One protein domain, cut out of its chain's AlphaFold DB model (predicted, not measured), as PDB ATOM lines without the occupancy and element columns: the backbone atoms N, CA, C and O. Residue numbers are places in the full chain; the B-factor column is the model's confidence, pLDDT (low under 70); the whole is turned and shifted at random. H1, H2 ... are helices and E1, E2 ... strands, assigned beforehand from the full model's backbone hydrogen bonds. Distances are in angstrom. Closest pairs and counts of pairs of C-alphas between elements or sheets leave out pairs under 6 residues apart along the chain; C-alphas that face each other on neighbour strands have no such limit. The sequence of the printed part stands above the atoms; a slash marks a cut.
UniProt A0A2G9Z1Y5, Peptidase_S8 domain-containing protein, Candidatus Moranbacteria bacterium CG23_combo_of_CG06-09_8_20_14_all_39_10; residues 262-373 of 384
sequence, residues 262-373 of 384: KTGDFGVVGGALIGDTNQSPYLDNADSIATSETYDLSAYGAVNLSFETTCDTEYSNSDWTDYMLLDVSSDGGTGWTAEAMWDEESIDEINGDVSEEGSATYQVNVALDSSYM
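This is residues 262 to 373 of the 384 residues of the protein "Peptidase_S8 domain-containing protein" of Candidatus Moranbacteria bacterium CG23_combo_of_CG06-09_8_20_14_all_39_10 (UniProt A0A2G9Z1Y5). Little is regular here: two antiparallel ribbons, E4 with E7 and E5 with E6, run lengthwise amid long loops, H1 at one end of E4 and E7, the small hairpin E1 and E2 off to one side. The printed part has 112 residues, and the named elements, mostly strand, hold only 44 of these; their order is E1 E2 E3 E4 E5 E6 H1 E7. It is only just compact, close to loose (radius of gyration of the C-alphas 15.6 A), spanning 44 by 32 by 31 A.

Find C-alpha 267 at (-27.064, 33.762, -41.585), where E1, residues 267 to 269, begins; E2 is 272 to 274, E3 289 to 291. E4, 304 to 311, runs 21.4 A, bending by 51 degrees at 308; then come E5, 324 to 328, E6, 337 to 342, and H1, 344 to 351. E7, 360 to 367, runs 22.3 A to C-alpha 367 at (-8.803, 27.572, -22.276).

Look for pairs within hydrogen-bond range: N 267 and O 274, 2.9 A, in hairpin E1 and E2; N 305 and O 366, 2.8 A, between E4 and E7; N 324 and O 342, 2.8 A, in hairpin E5 and E6; every O i to N i+4 pair in H1. E3 pairs with no named strand. The closest C-alphas of H1 and E7, Glu 344 and Ala 360, are 5.3 A apart.

The printed part has no cut; links E2 to E3, E3 to E4 and E4 to E5 are long. The model's pLDDT is under 70 at residues 276 to 285 and 315 to 321.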
ATOM      1  N   LYS A 262     -30.288  27.392 -33.419       82.12
ATOM      2  CA  LYS A 262     -30.330  28.850 -33.297       82.12
ATOM      3  C   LYS A 262     -31.678  29.383 -32.845       82.12
ATOM      4  O   LYS A 262     -32.724  28.830 -33.204       82.12
ATOM      5  N   THR A 263     -31.643  30.515 -32.159       81.19
ATOM      6  CA  THR A 263     -32.770  31.429 -31.951       81.19
ATOM      7  C   THR A 263     -32.387  32.821 -32.442       81.19
ATOM      8  O   THR A 263     -31.226  33.195 -32.357       81.19
ATOM      9  N   GLY A 264     -33.341  33.579 -32.983       77.31
ATOM     10  CA  GLY A 264     -33.035  34.850 -33.656       77.31
ATOM     11  C   GLY A 264     -32.588  34.670 -35.112       77.31
ATOM     12  O   GLY A 264     -32.822  33.619 -35.726       77.31
ATOM     13  N   ASP A 265     -31.975  35.712 -35.672       77.12
ATOM     14  CA  ASP A 265     -31.739  35.864 -37.113       77.12
ATOM     15  C   ASP A 265     -30.259  35.675 -37.499       77.12
ATOM     16  O   ASP A 265     -29.564  36.613 -37.882       77.12
ATOM     17  N   PHE A 266     -29.790  34.420 -37.499       77.81
ATOM     18  CA  PHE A 266     -28.468  34.085 -38.055       77.81
ATOM     19  C   PHE A 266     -28.485  33.762 -39.546       77.81
ATOM     20  O   PHE A 266     -29.372  33.043 -40.033       77.81
ATOM     21  N   GLY A 267     -27.414  34.159 -40.227       75.62
ATOM     22  CA  GLY A 267     -27.064  33.762 -41.585       75.62
ATOM     23  C   GLY A 267     -25.597  33.348 -41.703       75.62
ATOM     24  O   GLY A 267     -24.820  33.491 -40.767       75.62
ATOM     25  N   VAL A 268     -25.232  32.829 -42.872       77.25
ATOM     26  CA  VAL A 268     -23.839  32.586 -43.252       77.25
ATOM     27  C   VAL A 268     -23.515  33.483 -44.439       77.25
ATOM     28  O   VAL A 268     -24.205  33.426 -45.463       77.25
ATOM     29  N   VAL A 269     -22.489  34.323 -44.314       74.75
ATOM     30  CA  VAL A 269     -22.049  35.232 -45.381       74.75
ATOM     31  C   VAL A 269     -20.534  35.156 -45.495       74.75
ATOM     32  O   VAL A 269     -19.822  35.379 -44.529       74.75
ATOM     33  N   GLY A 270     -20.033  34.829 -46.689       73.06
ATOM     34  CA  GLY A 270     -18.590  34.819 -46.952       73.06
ATOM     35  C   GLY A 270     -17.784  33.778 -46.164       73.06
ATOM     36  O   GLY A 270     -16.573  33.925 -46.098       73.06
ATOM     37  N   GLY A 271     -18.429  32.747 -45.604       73.50
ATOM     38  CA  GLY A 271     -17.775  31.753 -44.741       73.50
ATOM     39  C   GLY A 271     -17.817  32.088 -43.247       73.50
ATOM     40  O   GLY A 271     -17.236  31.362 -42.458       73.50
ATOM     41  N   ALA A 272     -18.500  33.163 -42.847       74.69
ATOM     42  CA  ALA A 272     -18.679  33.527 -41.446       74.69
ATOM     43  C   ALA A 272     -20.134  33.328 -41.010       74.69
ATOM     44  O   ALA A 272     -21.068  33.615 -41.772       74.69
ATOM     45  N   LEU A 273     -20.324  32.868 -39.772       78.38
ATOM     46  CA  LEU A 273     -21.615  32.939 -39.099       78.38
ATOM     47  C   LEU A 273     -21.865  34.386 -38.671       78.38
ATOM     48  O   LEU A 273     -21.046  34.968 -37.972       78.38
ATOM     49  N   ILE A 274     -22.997  34.956 -39.077       77.44
ATOM     50  CA  ILE A 274     -23.358  36.337 -38.747       77.44
ATOM     51  C   ILE A 274     -24.720  36.344 -38.050       77.44
ATOM     52  O   ILE A 274     -25.682  35.759 -38.564       77.44
ATOM     53  N   GLY A 275     -24.781  36.978 -36.877       75.44
ATOM     54  CA  GLY A 275     -26.005  37.286 -36.129       75.44
ATOM     55  C   GLY A 275     -26.662  38.587 -36.601       75.44
ATOM     56  O   GLY A 275     -26.059  39.352 -37.344       75.44
ATOM     57  N   ASP A 276     -27.931  38.786 -36.244       68.44
ATOM     58  CA  ASP A 276     -28.759  39.954 -36.602       68.44
ATOM     59  C   ASP A 276     -28.657  40.446 -38.069       68.44
ATOM     60  O   ASP A 276     -28.492  41.617 -38.408       68.44
ATOM     61  N   THR A 277     -28.765  39.507 -39.009       60.41
ATOM     62  CA  THR A 277     -28.519  39.781 -40.441       60.41
ATOM     63  C   THR A 277     -29.674  40.465 -41.189       60.41
ATOM     64  O   THR A 277     -29.525  40.819 -42.363       60.41
ATOM     65  N   ASN A 278     -30.849  40.626 -40.568       55.44
ATOM     66  CA  ASN A 278     -32.095  40.965 -41.274       55.44
ATOM     67  C   ASN A 278     -32.691  42.342 -40.945       55.44
ATOM     68  O   ASN A 278     -33.717  42.690 -41.542       55.44
ATOM     69  N   GLN A 279     -32.096  43.139 -40.059       52.53
ATOM     70  CA  GLN A 279     -32.558  44.496 -39.757       52.53
ATOM     71  C   GLN A 279     -31.348  45.434 -39.706       52.53
ATOM     72  O   GLN A 279     -30.358  45.154 -39.055       52.53
ATOM     73  N   SER A 280     -31.394  46.530 -40.467       49.44
ATOM     74  CA  SER A 280     -30.391  47.595 -40.382       49.44
ATOM     75  C   SER A 280     -31.081  48.866 -39.876       49.44
ATOM     76  O   SER A 280     -32.014  49.333 -40.551       49.44
ATOM     77  N   PRO A 281     -30.640  49.448 -38.741       51.81
ATOM     78  CA  PRO A 281     -29.749  48.842 -37.735       51.81
ATOM     79  C   PRO A 281     -30.421  47.621 -37.066       51.81
ATOM     80  O   PRO A 281     -31.634  47.446 -37.229       51.81
ATOM     81  N   TYR A 282     -29.624  46.776 -36.412       58.59
ATOM     82  CA  TYR A 282     -30.041  45.604 -35.623       58.59
ATOM     83  C   TYR A 282     -31.212  45.923 -34.678       58.59
ATOM     84  O   TYR A 282     -31.530  47.086 -34.409       58.59
ATOM     85  N   LEU A 283     -31.950  44.906 -34.233       56.81
ATOM     86  CA  LEU A 283     -33.125  45.134 -33.389       56.81
ATOM     87  C   LEU A 283     -32.714  45.430 -31.943       56.81
ATOM     88  O   LEU A 283     -32.353  44.513 -31.218       56.81
ATOM     89  N   ASP A 284     -32.927  46.670 -31.480       60.56
ATOM     90  CA  ASP A 284     -32.735  47.034 -30.068       60.56
ATOM     91  C   ASP A 284     -33.346  45.983 -29.111       60.56
ATOM     92  O   ASP A 284     -34.572  45.785 -29.085       60.56
ATOM     93  N   ASN A 285     -32.528  45.434 -28.207       65.12
ATOM     94  CA  ASN A 285     -32.917  44.466 -27.168       65.12
ATOM     95  C   ASN A 285     -33.384  43.093 -27.704       65.12
ATOM     96  O   ASN A 285     -34.369  42.542 -27.184       65.12
ATOM     97  N   ALA A 286     -32.750  42.556 -28.748       70.12
ATOM     98  CA  ALA A 286     -33.127  41.269 -29.324       70.12
ATOM     99  C   ALA A 286     -31.940  40.318 -29.530       70.12
ATOM    100  O   ALA A 286     -31.396  40.243 -30.617       70.12
ATOM    101  N   ASP A 287     -31.672  39.479 -28.532       73.69
ATOM    102  CA  ASP A 287     -30.581  38.505 -28.599       73.69
ATOM    103  C   ASP A 287     -30.795  37.446 -29.700       73.69
ATOM    104  O   ASP A 287     -31.820  36.743 -29.757       73.69
ATOM    105  N   SER A 288     -29.780  37.272 -30.543       77.38
ATOM    106  CA  SER A 288     -29.594  36.057 -31.337       77.38
ATOM    107  C   SER A 288     -28.725  35.061 -30.550       77.38
ATOM    108  O   SER A 288     -27.780  35.454 -29.898       77.38
ATOM    109  N   ILE A 289     -29.052  33.763 -30.553       79.81
ATOM    110  CA  ILE A 289     -28.246  32.719 -29.883       79.81
ATOM    111  C   ILE A 289     -27.987  31.558 -30.843       79.81
ATOM    112  O   ILE A 289     -28.932  31.033 -31.445       79.81
ATOM    113  N   ALA A 290     -26.728  31.142 -30.976       82.38
ATOM    114  CA  ALA A 290     -26.320  29.921 -31.664       82.38
ATOM    115  C   ALA A 290     -25.830  28.878 -30.643       82.38
ATOM    116  O   ALA A 290     -25.494  29.183 -29.507       82.38
ATOM    117  N   THR A 291     -25.895  27.600 -30.989       82.94
ATOM    118  CA  THR A 291     -25.627  26.503 -30.055       82.94
ATOM    119  C   THR A 291     -25.102  25.304 -30.826       82.94
ATOM    120  O   THR A 291     -25.754  24.902 -31.786       82.94
ATOM    121  N   SER A 292     -23.981  24.715 -30.404       81.06
ATOM    122  CA  SER A 292     -23.377  23.532 -31.039       81.06
ATOM    123  C   SER A 292     -24.144  22.229 -30.746       81.06
ATOM    124  O   SER A 292     -25.254  22.273 -30.215       81.06
ATOM    125  N   GLU A 293     -23.566  21.069 -31.087       79.75
ATOM    126  CA  GLU A 293     -23.945  19.750 -30.548       79.75
ATOM    127  C   GLU A 293     -23.071  19.346 -29.336       79.75
ATOM    128  O   GLU A 293     -22.153  20.090 -28.984       79.75
ATOM    129  N   THR A 294     -23.393  18.224 -28.666       80.62
ATOM    130  CA  THR A 294     -22.676  17.785 -27.453       80.62
ATOM    131  C   THR A 294     -21.352  17.179 -27.839       80.62
ATOM    132  O   THR A 294     -21.330  16.253 -28.653       80.62
ATOM    133  N   TYR A 295     -20.291  17.597 -27.165       79.88
ATOM    134  CA  TYR A 295     -18.991  16.967 -27.312       79.88
ATOM    135  C   TYR A 295     -18.595  16.220 -26.044       79.88
ATOM    136  O   TYR A 295     -18.751  16.723 -24.929       79.88
ATOM    137  N   ASP A 296     -18.101  14.996 -26.241       81.50
ATOM    138  CA  ASP A 296     -17.518  14.201 -25.171       81.50
ATOM    139  C   ASP A 296     -16.059  14.595 -24.995       81.50
ATOM    140  O   ASP A 296     -15.190  14.177 -25.757       81.50
ATOM    141  N   LEU A 297     -15.821  15.431 -23.988       80.50
ATOM    142  CA  LEU A 297     -14.496  15.915 -23.647       80.50
ATOM    143  C   LEU A 297     -13.824  15.077 -22.548       80.50
ATOM    144  O   LEU A 297     -12.743  15.423 -22.082       80.50
ATOM    145  N   SER A 298     -14.438  13.970 -22.113       80.06
ATOM    146  CA  SER A 298     -13.961  13.193 -20.957       80.06
ATOM    147  C   SER A 298     -12.606  12.506 -21.165       80.06
ATOM    148  O   SER A 298     -11.968  12.096 -20.193       80.06
ATOM    149  N   ALA A 299     -12.165  12.383 -22.419       74.00
ATOM    150  CA  ALA A 299     -10.876  11.808 -22.789       74.00
ATOM    151  C   ALA A 299      -9.723  12.831 -22.816       74.00
ATOM    152  O   ALA A 299      -8.569  12.419 -22.907       74.00
ATOM    153  N   TYR A 300     -10.010  14.136 -22.726       73.12
ATOM    154  CA  TYR A 300      -9.008  15.193 -22.883       73.12
ATOM    155  C   TYR A 300      -8.535  15.738 -21.530       73.12
ATOM    156  O   TYR A 300      -9.313  15.911 -20.593       73.12
ATOM    157  N   GLY A 301      -7.231  16.018 -21.428       70.19
ATOM    158  CA  GLY A 301      -6.626  16.624 -20.233       70.19
ATOM    159  C   GLY A 301      -6.759  18.151 -20.178       70.19
ATOM    160  O   GLY A 301      -6.767  18.728 -19.092       70.19
ATOM    161  N   ALA A 302      -6.880  18.790 -21.341       72.94
ATOM    162  CA  ALA A 302      -7.098  20.218 -21.527       72.94
ATOM    163  C   ALA A 302      -7.793  20.444 -22.879       72.94
ATOM    164  O   ALA A 302      -7.602  19.656 -23.803       72.94
ATOM    165  N   VAL A 303      -8.589  21.509 -22.988       76.69
ATOM    166  CA  VAL A 303      -9.280  21.901 -24.224       76.69
ATOM    167  C   VAL A 303      -9.205  23.416 -24.361       76.69
ATOM    168  O   VAL A 303      -9.448  24.135 -23.390       76.69
ATOM    169  N   ASN A 304      -8.888  23.881 -25.566       78.44
ATOM    170  CA  ASN A 304      -8.956  25.283 -25.955       78.44
ATOM    171  C   ASN A 304     -10.039  25.462 -27.032       78.44
ATOM    172  O   ASN A 304     -10.175  24.625 -27.927       78.44
ATOM    173  N   LEU A 305     -10.826  26.529 -26.923       80.44
ATOM    174  CA  LEU A 305     -11.706  27.013 -27.978       80.44
ATOM    175  C   LEU A 305     -11.016  28.155 -28.726       80.44
ATOM    176  O   LEU A 305     -10.796  29.217 -28.147       80.44
ATOM    177  N   SER A 306     -10.748  27.954 -30.017       77.69
ATOM    178  CA  SER A 306     -10.118  28.947 -30.893       77.69
ATOM    179  C   SER A 306     -11.037  29.305 -32.060       77.69
ATOM    180  O   SER A 306     -11.513  28.410 -32.763       77.69
ATOM    181  N   PHE A 307     -11.287  30.597 -32.281       78.00
ATOM    182  CA  PHE A 307     -12.043  31.099 -33.434       78.00
ATOM    183  C   PHE A 307     -11.750  32.575 -33.741       78.00
ATOM    184  O   PHE A 307     -11.432  33.371 -32.859       78.00
ATOM    185  N   GLU A 308     -11.926  32.959 -35.007       82.94
ATOM    186  CA  GLU A 308     -11.923  34.362 -35.425       82.94
ATOM    187  C   GLU A 308     -13.310  34.983 -35.229       82.94
ATOM    188  O   GLU A 308     -14.325  34.380 -35.583       82.94
ATOM    189  N   THR A 309     -13.354  36.206 -34.707       81.81
ATOM    190  CA  THR A 309     -14.582  36.998 -34.585       81.81
ATOM    191  C   THR A 309     -14.396  38.379 -35.195       81.81
ATOM    192  O   THR A 309     -13.332  38.984 -35.062       81.81
ATOM    193  N   THR A 310     -15.461  38.905 -35.802       81.69
ATOM    194  CA  THR A 310     -15.552  40.293 -36.266       81.69
ATOM    195  C   THR A 310     -16.795  40.946 -35.668       81.69
ATOM    196  O   THR A 310     -17.878  40.364 -35.735       81.69
ATOM    197  N   CYS A 311     -16.644  42.146 -35.109       79.25
ATOM    198  CA  CYS A 311     -17.703  42.898 -34.436       79.25
ATOM    199  C   CYS A 311     -17.815  44.316 -35.009       79.25
ATOM    200  O   CYS A 311     -16.801  44.938 -35.304       79.25
ATOM    201  N   ASP A 312     -19.045  44.798 -35.168       78.75
ATOM    202  CA  ASP A 312     -19.412  46.167 -35.573       78.75
ATOM    203  C   ASP A 312     -20.570  46.576 -34.646       78.75
ATOM    204  O   ASP A 312     -21.749  46.412 -34.974       78.75
ATOM    205  N   THR A 313     -20.222  46.904 -33.400       75.31
ATOM    206  CA  THR A 313     -21.153  47.149 -32.282       75.31
ATOM    207  C   THR A 313     -21.028  48.600 -31.844       75.31
ATOM    208  O   THR A 313     -19.944  49.168 -31.873       75.31
ATOM    209  N   GLU A 314     -22.099  49.213 -31.345       72.00
ATOM    210  CA  GLU A 314     -22.056  50.608 -30.890       72.00
ATOM    211  C   GLU A 314     -20.965  50.901 -29.834       72.00
ATOM    212  O   GLU A 314     -20.973  50.347 -28.737       72.00
ATOM    213  N   TYR A 315     -20.084  51.867 -30.126       69.25
ATOM    214  CA  TYR A 315     -19.103  52.417 -29.178       69.25
ATOM    215  C   TYR A 315     -19.780  53.081 -27.955       69.25
ATOM    216  O   TYR A 315     -20.753  53.836 -28.111       69.25
ATOM    217  N   SER A 316     -19.265  52.842 -26.735       59.06
ATOM    218  CA  SER A 316     -19.945  53.077 -25.440       59.06
ATOM    219  C   SER A 316     -20.205  54.551 -25.051       59.06
ATOM    220  O   SER A 316     -19.710  55.113 -24.072       59.06
ATOM    221  N   ASN A 317     -21.109  55.208 -25.773       57.00
ATOM    222  CA  ASN A 317     -21.551  56.578 -25.488       57.00
ATOM    223  C   ASN A 317     -22.812  56.640 -24.599       57.00
ATOM    224  O   ASN A 317     -23.308  57.734 -24.292       57.00
ATOM    225  N   SER A 318     -23.371  55.489 -24.214       53.53
ATOM    226  CA  SER A 318     -24.646  55.357 -23.499       53.53
ATOM    227  C   SER A 318     -24.622  54.175 -22.516       53.53
ATOM    228  O   SER A 318     -23.801  53.281 -22.655       53.53
ATOM    229  N   ASP A 319     -25.508  54.164 -21.510       54.34
ATOM    230  CA  ASP A 319     -25.569  53.143 -20.438       54.34
ATOM    231  C   ASP A 319     -25.980  51.718 -20.919       54.34
ATOM    232  O   ASP A 319     -26.340  50.879 -20.090       54.34
ATOM    233  N   TRP A 320     -25.981  51.466 -22.234       57.53
ATOM    234  CA  TRP A 320     -26.342  50.209 -22.900       57.53
ATOM    235  C   TRP A 320     -25.428  50.018 -24.118       57.53
ATOM    236  O   TRP A 320     -25.360  50.926 -24.948       57.53
ATOM    237  N   THR A 321     -24.745  48.877 -24.190       66.50
ATOM    238  CA  THR A 321     -23.883  48.457 -25.304       66.50
ATOM    239  C   THR A 321     -24.183  47.009 -25.660       66.50
ATOM    240  O   THR A 321     -24.403  46.190 -24.762       66.50
ATOM    241  N   ASP A 322     -24.191  46.719 -26.958       71.50
ATOM    242  CA  ASP A 322     -24.246  45.356 -27.473       71.50
ATOM    243  C   ASP A 322     -22.865  44.712 -27.366       71.50
ATOM    244  O   ASP A 322     -21.836  45.378 -27.478       71.50
ATOM    245  N   TYR A 323     -22.844  43.411 -27.107       76.69
ATOM    246  CA  TYR A 323     -21.622  42.644 -26.937       76.69
ATOM    247  C   TYR A 323     -21.865  41.208 -27.363       76.69
ATOM    248  O   TYR A 323     -22.943  40.662 -27.150       76.69
ATOM    249  N   MET A 324     -20.811  40.581 -27.857       81.06
ATOM    250  CA  MET A 324     -20.735  39.150 -28.086       81.06
ATOM    251  C   MET A 324     -20.340  38.454 -26.784       81.06
ATOM    252  O   MET A 324     -19.510  38.957 -26.022       81.06
ATOM    253  N   LEU A 325     -20.921  37.286 -26.521       82.25
ATOM    254  CA  LEU A 325     -20.713  36.525 -25.290       82.25
ATOM    255  C   LEU A 325     -20.492  35.057 -25.617       82.25
ATOM    256  O   LEU A 325     -21.397  34.446 -26.144       82.25
ATOM    257  N   LEU A 326     -19.362  34.470 -25.238       84.94
ATOM    258  CA  LEU A 326     -19.139  33.025 -25.265       84.94
ATOM    259  C   LEU A 326     -19.523  32.418 -23.913       84.94
ATOM    260  O   LEU A 326     -18.765  32.523 -22.945       84.94
ATOM    261  N   ASP A 327     -20.660  31.728 -23.874       85.69
ATOM    262  CA  ASP A 327     -21.050  30.875 -22.753       85.69
ATOM    263  C   ASP A 327     -20.716  29.400 -23.016       85.69
ATOM    264  O   ASP A 327     -20.791  28.929 -24.149       85.69
ATOM    265  N   VAL A 328     -20.425  28.642 -21.954       85.00
ATOM    266  CA  VAL A 328     -20.187  27.190 -22.000       85.00
ATOM    267  C   VAL A 328     -20.970  26.433 -20.918       85.00
ATOM    268  O   VAL A 328     -21.371  26.992 -19.895       85.00
ATOM    269  N   SER A 329     -21.184  25.134 -21.123       83.75
ATOM    270  CA  SER A 329     -21.955  24.241 -20.255       83.75
ATOM    271  C   SER A 329     -21.278  22.878 -20.115       83.75
ATOM    272  O   SER A 329     -20.817  22.310 -21.100       83.75
ATOM    273  N   SER A 330     -21.253  22.327 -18.897       82.62
ATOM    274  CA  SER A 330     -20.792  20.957 -18.595       82.62
ATOM    275  C   SER A 330     -21.930  19.981 -18.281       82.62
ATOM    276  O   SER A 330     -21.685  18.831 -17.919       82.62
ATOM    277  N   ASP A 331     -23.190  20.422 -18.365       78.69
ATOM    278  CA  ASP A 331     -24.356  19.648 -17.922       78.69
ATOM    279  C   ASP A 331     -25.406  19.428 -19.022       78.69
ATOM    280  O   ASP A 331     -26.578  19.159 -18.739       78.69
ATOM    281  N   GLY A 332     -24.982  19.507 -20.288       73.38
ATOM    282  CA  GLY A 332     -25.866  19.336 -21.438       73.38
ATOM    283  C   GLY A 332     -26.856  20.491 -21.613       73.38
ATOM    284  O   GLY A 332     -27.980  20.265 -22.072       73.38
ATOM    285  N   GLY A 333     -26.462  21.710 -21.225       74.38
ATOM    286  CA  GLY A 333     -27.208  22.939 -21.505       74.38
ATOM    287  C   GLY A 333     -28.234  23.359 -20.472       74.38
ATOM    288  O   GLY A 333     -29.112  24.171 -20.782       74.38
ATOM    289  N   THR A 334     -28.168  22.822 -19.252       79.88
ATOM    290  CA  THR A 334     -29.067  23.240 -18.167       79.88
ATOM    291  C   THR A 334     -28.486  24.347 -17.290       79.88
ATOM    292  O   THR A 334     -29.253  25.094 -16.675       79.88
ATOM    293  N   GLY A 335     -27.163  24.489 -17.278       81.94
ATOM    294  CA  GLY A 335     -26.398  25.551 -16.639       81.94
ATOM    295  C   GLY A 335     -25.319  26.086 -17.578       81.94
ATOM    296  O   GLY A 335     -24.765  25.339 -18.383       81.94
ATOM    297  N   TRP A 336     -25.053  27.384 -17.468       82.44
ATOM    298  CA  TRP A 336     -24.240  28.148 -18.406       82.44
ATOM    299  C   TRP A 336     -23.315  29.100 -17.657       82.44
ATOM    300  O   TRP A 336     -23.727  29.690 -16.650       82.44
ATOM    301  N   THR A 337     -22.087  29.226 -18.149       85.25
ATOM    302  CA  THR A 337     -21.053  30.108 -17.607       85.25
ATOM    303  C   THR A 337     -20.424  30.903 -18.741       85.25
ATOM    304  O   THR A 337     -19.966  30.304 -19.707       85.25
ATOM    305  N   ALA A 338     -20.345  32.221 -18.581       84.06
ATOM    306  CA  ALA A 338     -19.618  33.098 -19.490       84.06
ATOM    307  C   ALA A 338     -18.105  32.921 -19.346       84.06
ATOM    308  O   ALA A 338     -17.560  33.177 -18.269       84.06
ATOM    309  N   GLU A 339     -17.442  32.531 -20.433       84.88
ATOM    310  CA  GLU A 339     -15.984  32.371 -20.502       84.88
ATOM    311  C   GLU A 339     -15.307  33.556 -21.203       84.88
ATOM    312  O   GLU A 339     -14.192  33.930 -20.841       84.88
ATOM    313  N   ALA A 340     -15.981  34.194 -22.165       82.31
ATOM    314  CA  ALA A 340     -15.481  35.405 -22.809       82.31
ATOM    315  C   ALA A 340     -16.620  36.339 -23.224       82.31
ATOM    316  O   ALA A 340     -17.722  35.897 -23.521       82.31
ATOM    317  N   MET A 341     -16.346  37.641 -23.243       84.75
ATOM    318  CA  MET A 341     -17.269  38.684 -23.687       84.75
ATOM    319  C   MET A 341     -16.455  39.776 -24.370       84.75
ATOM    320  O   MET A 341     -15.405  40.154 -23.847       84.75
ATOM    321  N   TRP A 342     -16.917  40.253 -25.520       84.19
ATOM    322  CA  TRP A 342     -16.215  41.259 -26.313       84.19
ATOM    323  C   TRP A 342     -17.186  42.087 -27.157       84.19
ATOM    324  O   TRP A 342     -18.285  41.653 -27.487       84.19
ATOM    325  N   ASP A 343     -16.750  43.279 -27.519       83.50
ATOM    326  CA  ASP A 343     -17.430  44.250 -28.376       83.50
ATOM    327  C   ASP A 343     -16.384  44.903 -29.304       83.50
ATOM    328  O   ASP A 343     -15.189  44.609 -29.217       83.50
ATOM    329  N   GLU A 344     -16.818  45.748 -30.238       84.38
ATOM    330  CA  GLU A 344     -15.920  46.480 -31.143       84.38
ATOM    331  C   GLU A 344     -14.895  47.316 -30.364       84.38
ATOM    332  O   GLU A 344     -13.699  47.206 -30.625       84.38
ATOM    333  N   GLU A 345     -15.341  48.061 -29.346       85.75
ATOM    334  CA  GLU A 345     -14.481  48.941 -28.546       85.75
ATOM    335  C   GLU A 345     -13.352  48.171 -27.846       85.75
ATOM    336  O   GLU A 345     -12.190  48.577 -27.909       85.75
ATOM    337  N   SER A 346     -13.658  47.038 -27.214       87.12
ATOM    338  CA  SER A 346     -12.657  46.199 -26.547       87.12
ATOM    339  C   SER A 346     -11.691  45.538 -27.529       87.12
ATOM    340  O   SER A 346     -10.501  45.426 -27.218       87.12
ATOM    341  N   ILE A 347     -12.147  45.136 -28.721       87.00
ATOM    342  CA  ILE A 347     -11.249  44.605 -29.755       87.00
ATOM    343  C   ILE A 347     -10.338  45.710 -30.303       87.00
ATOM    344  O   ILE A 347      -9.138  45.483 -30.472       87.00
ATOM    345  N   ASP A 348     -10.863  46.904 -30.555       86.69
ATOM    346  CA  ASP A 348     -10.070  48.030 -31.042       86.69
ATOM    347  C   ASP A 348      -9.032  48.484 -30.011       86.69
ATOM    348  O   ASP A 348      -7.876  48.724 -30.371       86.69
ATOM    349  N   GLU A 349      -9.370  48.482 -28.716       86.44
ATOM    350  CA  GLU A 349      -8.396  48.695 -27.641       86.44
ATOM    351  C   GLU A 349      -7.258  47.659 -27.672       86.44
ATOM    352  O   GLU A 349      -6.086  48.027 -27.515       86.44
ATOM    353  N   ILE A 350      -7.577  46.379 -27.901       85.38
ATOM    354  CA  ILE A 350      -6.585  45.296 -28.025       85.38
ATOM    355  C   ILE A 350      -5.706  45.495 -29.267       85.38
ATOM    356  O   ILE A 350      -4.485  45.326 -29.198       85.38
ATOM    357  N   ASN A 351      -6.307  45.893 -30.387       84.75
ATOM    358  CA  ASN A 351      -5.621  46.114 -31.659       84.75
ATOM    359  C   ASN A 351      -4.849  47.446 -31.707       84.75
ATOM    360  O   ASN A 351      -4.021  47.659 -32.598       84.75
ATOM    361  N   GLY A 352      -5.085  48.342 -30.744       85.19
ATOM    362  CA  GLY A 352      -4.536  49.694 -30.735       85.19
ATOM    363  C   GLY A 352      -5.146  50.607 -31.803       85.19
ATOM    364  O   GLY A 352      -4.487  51.572 -32.211       85.19
ATOM    365  N   ASP A 353      -6.364  50.303 -32.262       83.06
ATOM    366  CA  ASP A 353      -7.158  51.193 -33.105       83.06
ATOM    367  C   ASP A 353      -7.842  52.260 -32.232       83.06
ATOM    368  O   ASP A 353      -8.162  52.059 -31.064       83.06
ATOM    369  N   VAL A 354      -7.975  53.462 -32.784       79.62
ATOM    370  CA  VAL A 354      -8.602  54.622 -32.133       79.62
ATOM    371  C   VAL A 354      -9.762  55.183 -32.964       79.62
ATOM    372  O   VAL A 354     -10.264  56.266 -32.657       79.62
ATOM    373  N   SER A 355     -10.106  54.520 -34.071       78.44
ATOM    374  CA  SER A 355     -11.281  54.800 -34.893       78.44
ATOM    375  C   SER A 355     -12.524  54.234 -34.212       78.44
ATOM    376  O   SER A 355     -12.502  53.094 -33.796       78.44
ATOM    377  N   GLU A 356     -13.610  55.007 -34.148       76.75
ATOM    378  CA  GLU A 356     -14.941  54.526 -33.710       76.75
ATOM    379  C   GLU A 356     -15.803  54.083 -34.913       76.75
ATOM    380  O   GLU A 356     -17.029  54.064 -34.854       76.75
ATOM    381  N   GLU A 357     -15.174  53.902 -36.074       77.38
ATOM    382  CA  GLU A 357     -15.841  53.625 -37.344       77.38
ATOM    383  C   GLU A 357     -15.224  52.373 -37.959       77.38
ATOM    384  O   GLU A 357     -14.035  52.390 -38.304       77.38
ATOM    385  N   GLY A 358     -16.046  51.357 -38.213       78.00
ATOM    386  CA  GLY A 358     -15.635  50.168 -38.942       78.00
ATOM    387  C   GLY A 358     -16.154  48.900 -38.290       78.00
ATOM    388  O   GLY A 358     -17.240  48.876 -37.748       78.00
ATOM    389  N   SER A 359     -15.387  47.830 -38.443       81.38
ATOM    390  CA  SER A 359     -15.609  46.575 -37.741       81.38
ATOM    391  C   SER A 359     -14.260  46.095 -37.234       81.38
ATOM    392  O   SER A 359     -13.291  46.102 -38.005       81.38
ATOM    393  N   ALA A 360     -14.202  45.611 -36.008       84.19
ATOM    394  CA  ALA A 360     -12.991  45.140 -35.365       84.19
ATOM    395  C   ALA A 360     -12.902  43.607 -35.440       84.19
ATOM    396  O   ALA A 360     -13.910  42.916 -35.308       84.19
ATOM    397  N   THR A 361     -11.713  43.048 -35.699       85.06
ATOM    398  CA  THR A 361     -11.496  41.587 -35.800       85.06
ATOM    399  C   THR A 361     -10.449  41.120 -34.797       85.06
ATOM    400  O   THR A 361      -9.446  41.807 -34.591       85.06
ATOM    401  N   TYR A 362     -10.675  39.955 -34.191       83.25
ATOM    402  CA  TYR A 362      -9.788  39.361 -33.194       83.25
ATOM    403  C   TYR A 362      -9.807  37.828 -33.248       83.25
ATOM    404  O   TYR A 362     -10.821  37.219 -33.584       83.25
ATOM    405  N   GLN A 363      -8.680  37.212 -32.890       82.88
ATOM    406  CA  GLN A 363      -8.559  35.767 -32.692       82.88
ATOM    407  C   GLN A 363      -8.808  35.448 -31.218       82.88
ATOM    408  O   GLN A 363      -7.968  35.730 -30.361       82.88
ATOM    409  N   VAL A 364      -9.973  34.877 -30.924       78.12
ATOM    410  CA  VAL A 364     -10.378  34.497 -29.571       78.12
ATOM    411  C   VAL A 364      -9.819  33.115 -29.259       78.12
ATOM    412  O   VAL A 364     -10.027  32.178 -30.024       78.12
ATOM    413  N   ASN A 365      -9.136  32.993 -28.120       78.81
ATOM    414  CA  ASN A 365      -8.626  31.731 -27.586       78.81
ATOM    415  C   ASN A 365      -9.065  31.599 -26.126       78.81
ATOM    416  O   ASN A 365      -8.778  32.481 -25.313       78.81
ATOM    417  N   VAL A 366      -9.760  30.513 -25.790       81.12
ATOM    418  CA  VAL A 366     -10.334  30.290 -24.457       81.12
ATOM    419  C   VAL A 366      -9.996  28.888 -23.969       81.12
ATOM    420  O   VAL A 366     -10.544  27.894 -24.441       81.12
ATOM    421  N   ALA A 367      -9.112  28.813 -22.975       80.75
ATOM    422  CA  ALA A 367      -8.803  27.572 -22.276       80.75
ATOM    423  C   ALA A 367      -9.935  27.215 -21.302       80.75
ATOM    424  O   ALA A 367     -10.241  27.982 -20.386       80.75
ATOM    425  N   LEU A 368     -10.533  26.039 -21.477       80.62
ATOM    426  CA  LEU A 368     -11.622  25.571 -20.626       80.62
ATOM    427  C   LEU A 368     -11.089  24.989 -19.315       80.62
ATOM    428  O   LEU A 368     -10.124  24.221 -19.292       80.62
ATOM    429  N   ASP A 369     -11.768  25.301 -18.211       81.44
ATOM    430  CA  ASP A 369     -11.480  24.680 -16.920       81.44
ATOM    431  C   ASP A 369     -11.705  23.156 -16.967       81.44
ATOM    432  O   ASP A 369     -12.626  22.647 -17.610       81.44
ATOM    433  N   SER A 370     -10.892  22.409 -16.215       78.50
ATOM    434  CA  SER A 370     -10.984  20.943 -16.121       78.50
ATOM    435  C   SER A 370     -12.376  20.410 -15.733       78.50
ATOM    436  O   SER A 370     -12.701  19.261 -16.026       78.50
ATOM    437  N   SER A 371     -13.222  21.227 -15.096       81.06
ATOM    438  CA  SER A 371     -14.613  20.888 -14.778       81.06
ATOM    439  C   SER A 371     -15.519  20.707 -16.004       81.06
ATOM    440  O   SER A 371     -16.593  20.121 -15.860       81.06
ATOM    441  N   TYR A 372     -15.085  21.139 -17.192       77.50
ATOM    442  CA  TYR A 372     -15.801  20.953 -18.455       77.50
ATOM    443  C   TYR A 372     -15.425  19.670 -19.210       77.50
ATOM    444  O   TYR A 372     -16.129  19.316 -20.156       77.50
ATOM    445  N   MET A 373     -14.398  18.930 -18.769       79.19
ATOM    446  CA  MET A 373     -13.942  17.667 -19.382       79.19
ATOM    447  C   MET A 373     -14.914  16.518 -19.076       79.19
ATOM    448  O   MET A 373     -14.661  15.619 -18.272       79.19
TER     449      MET A 373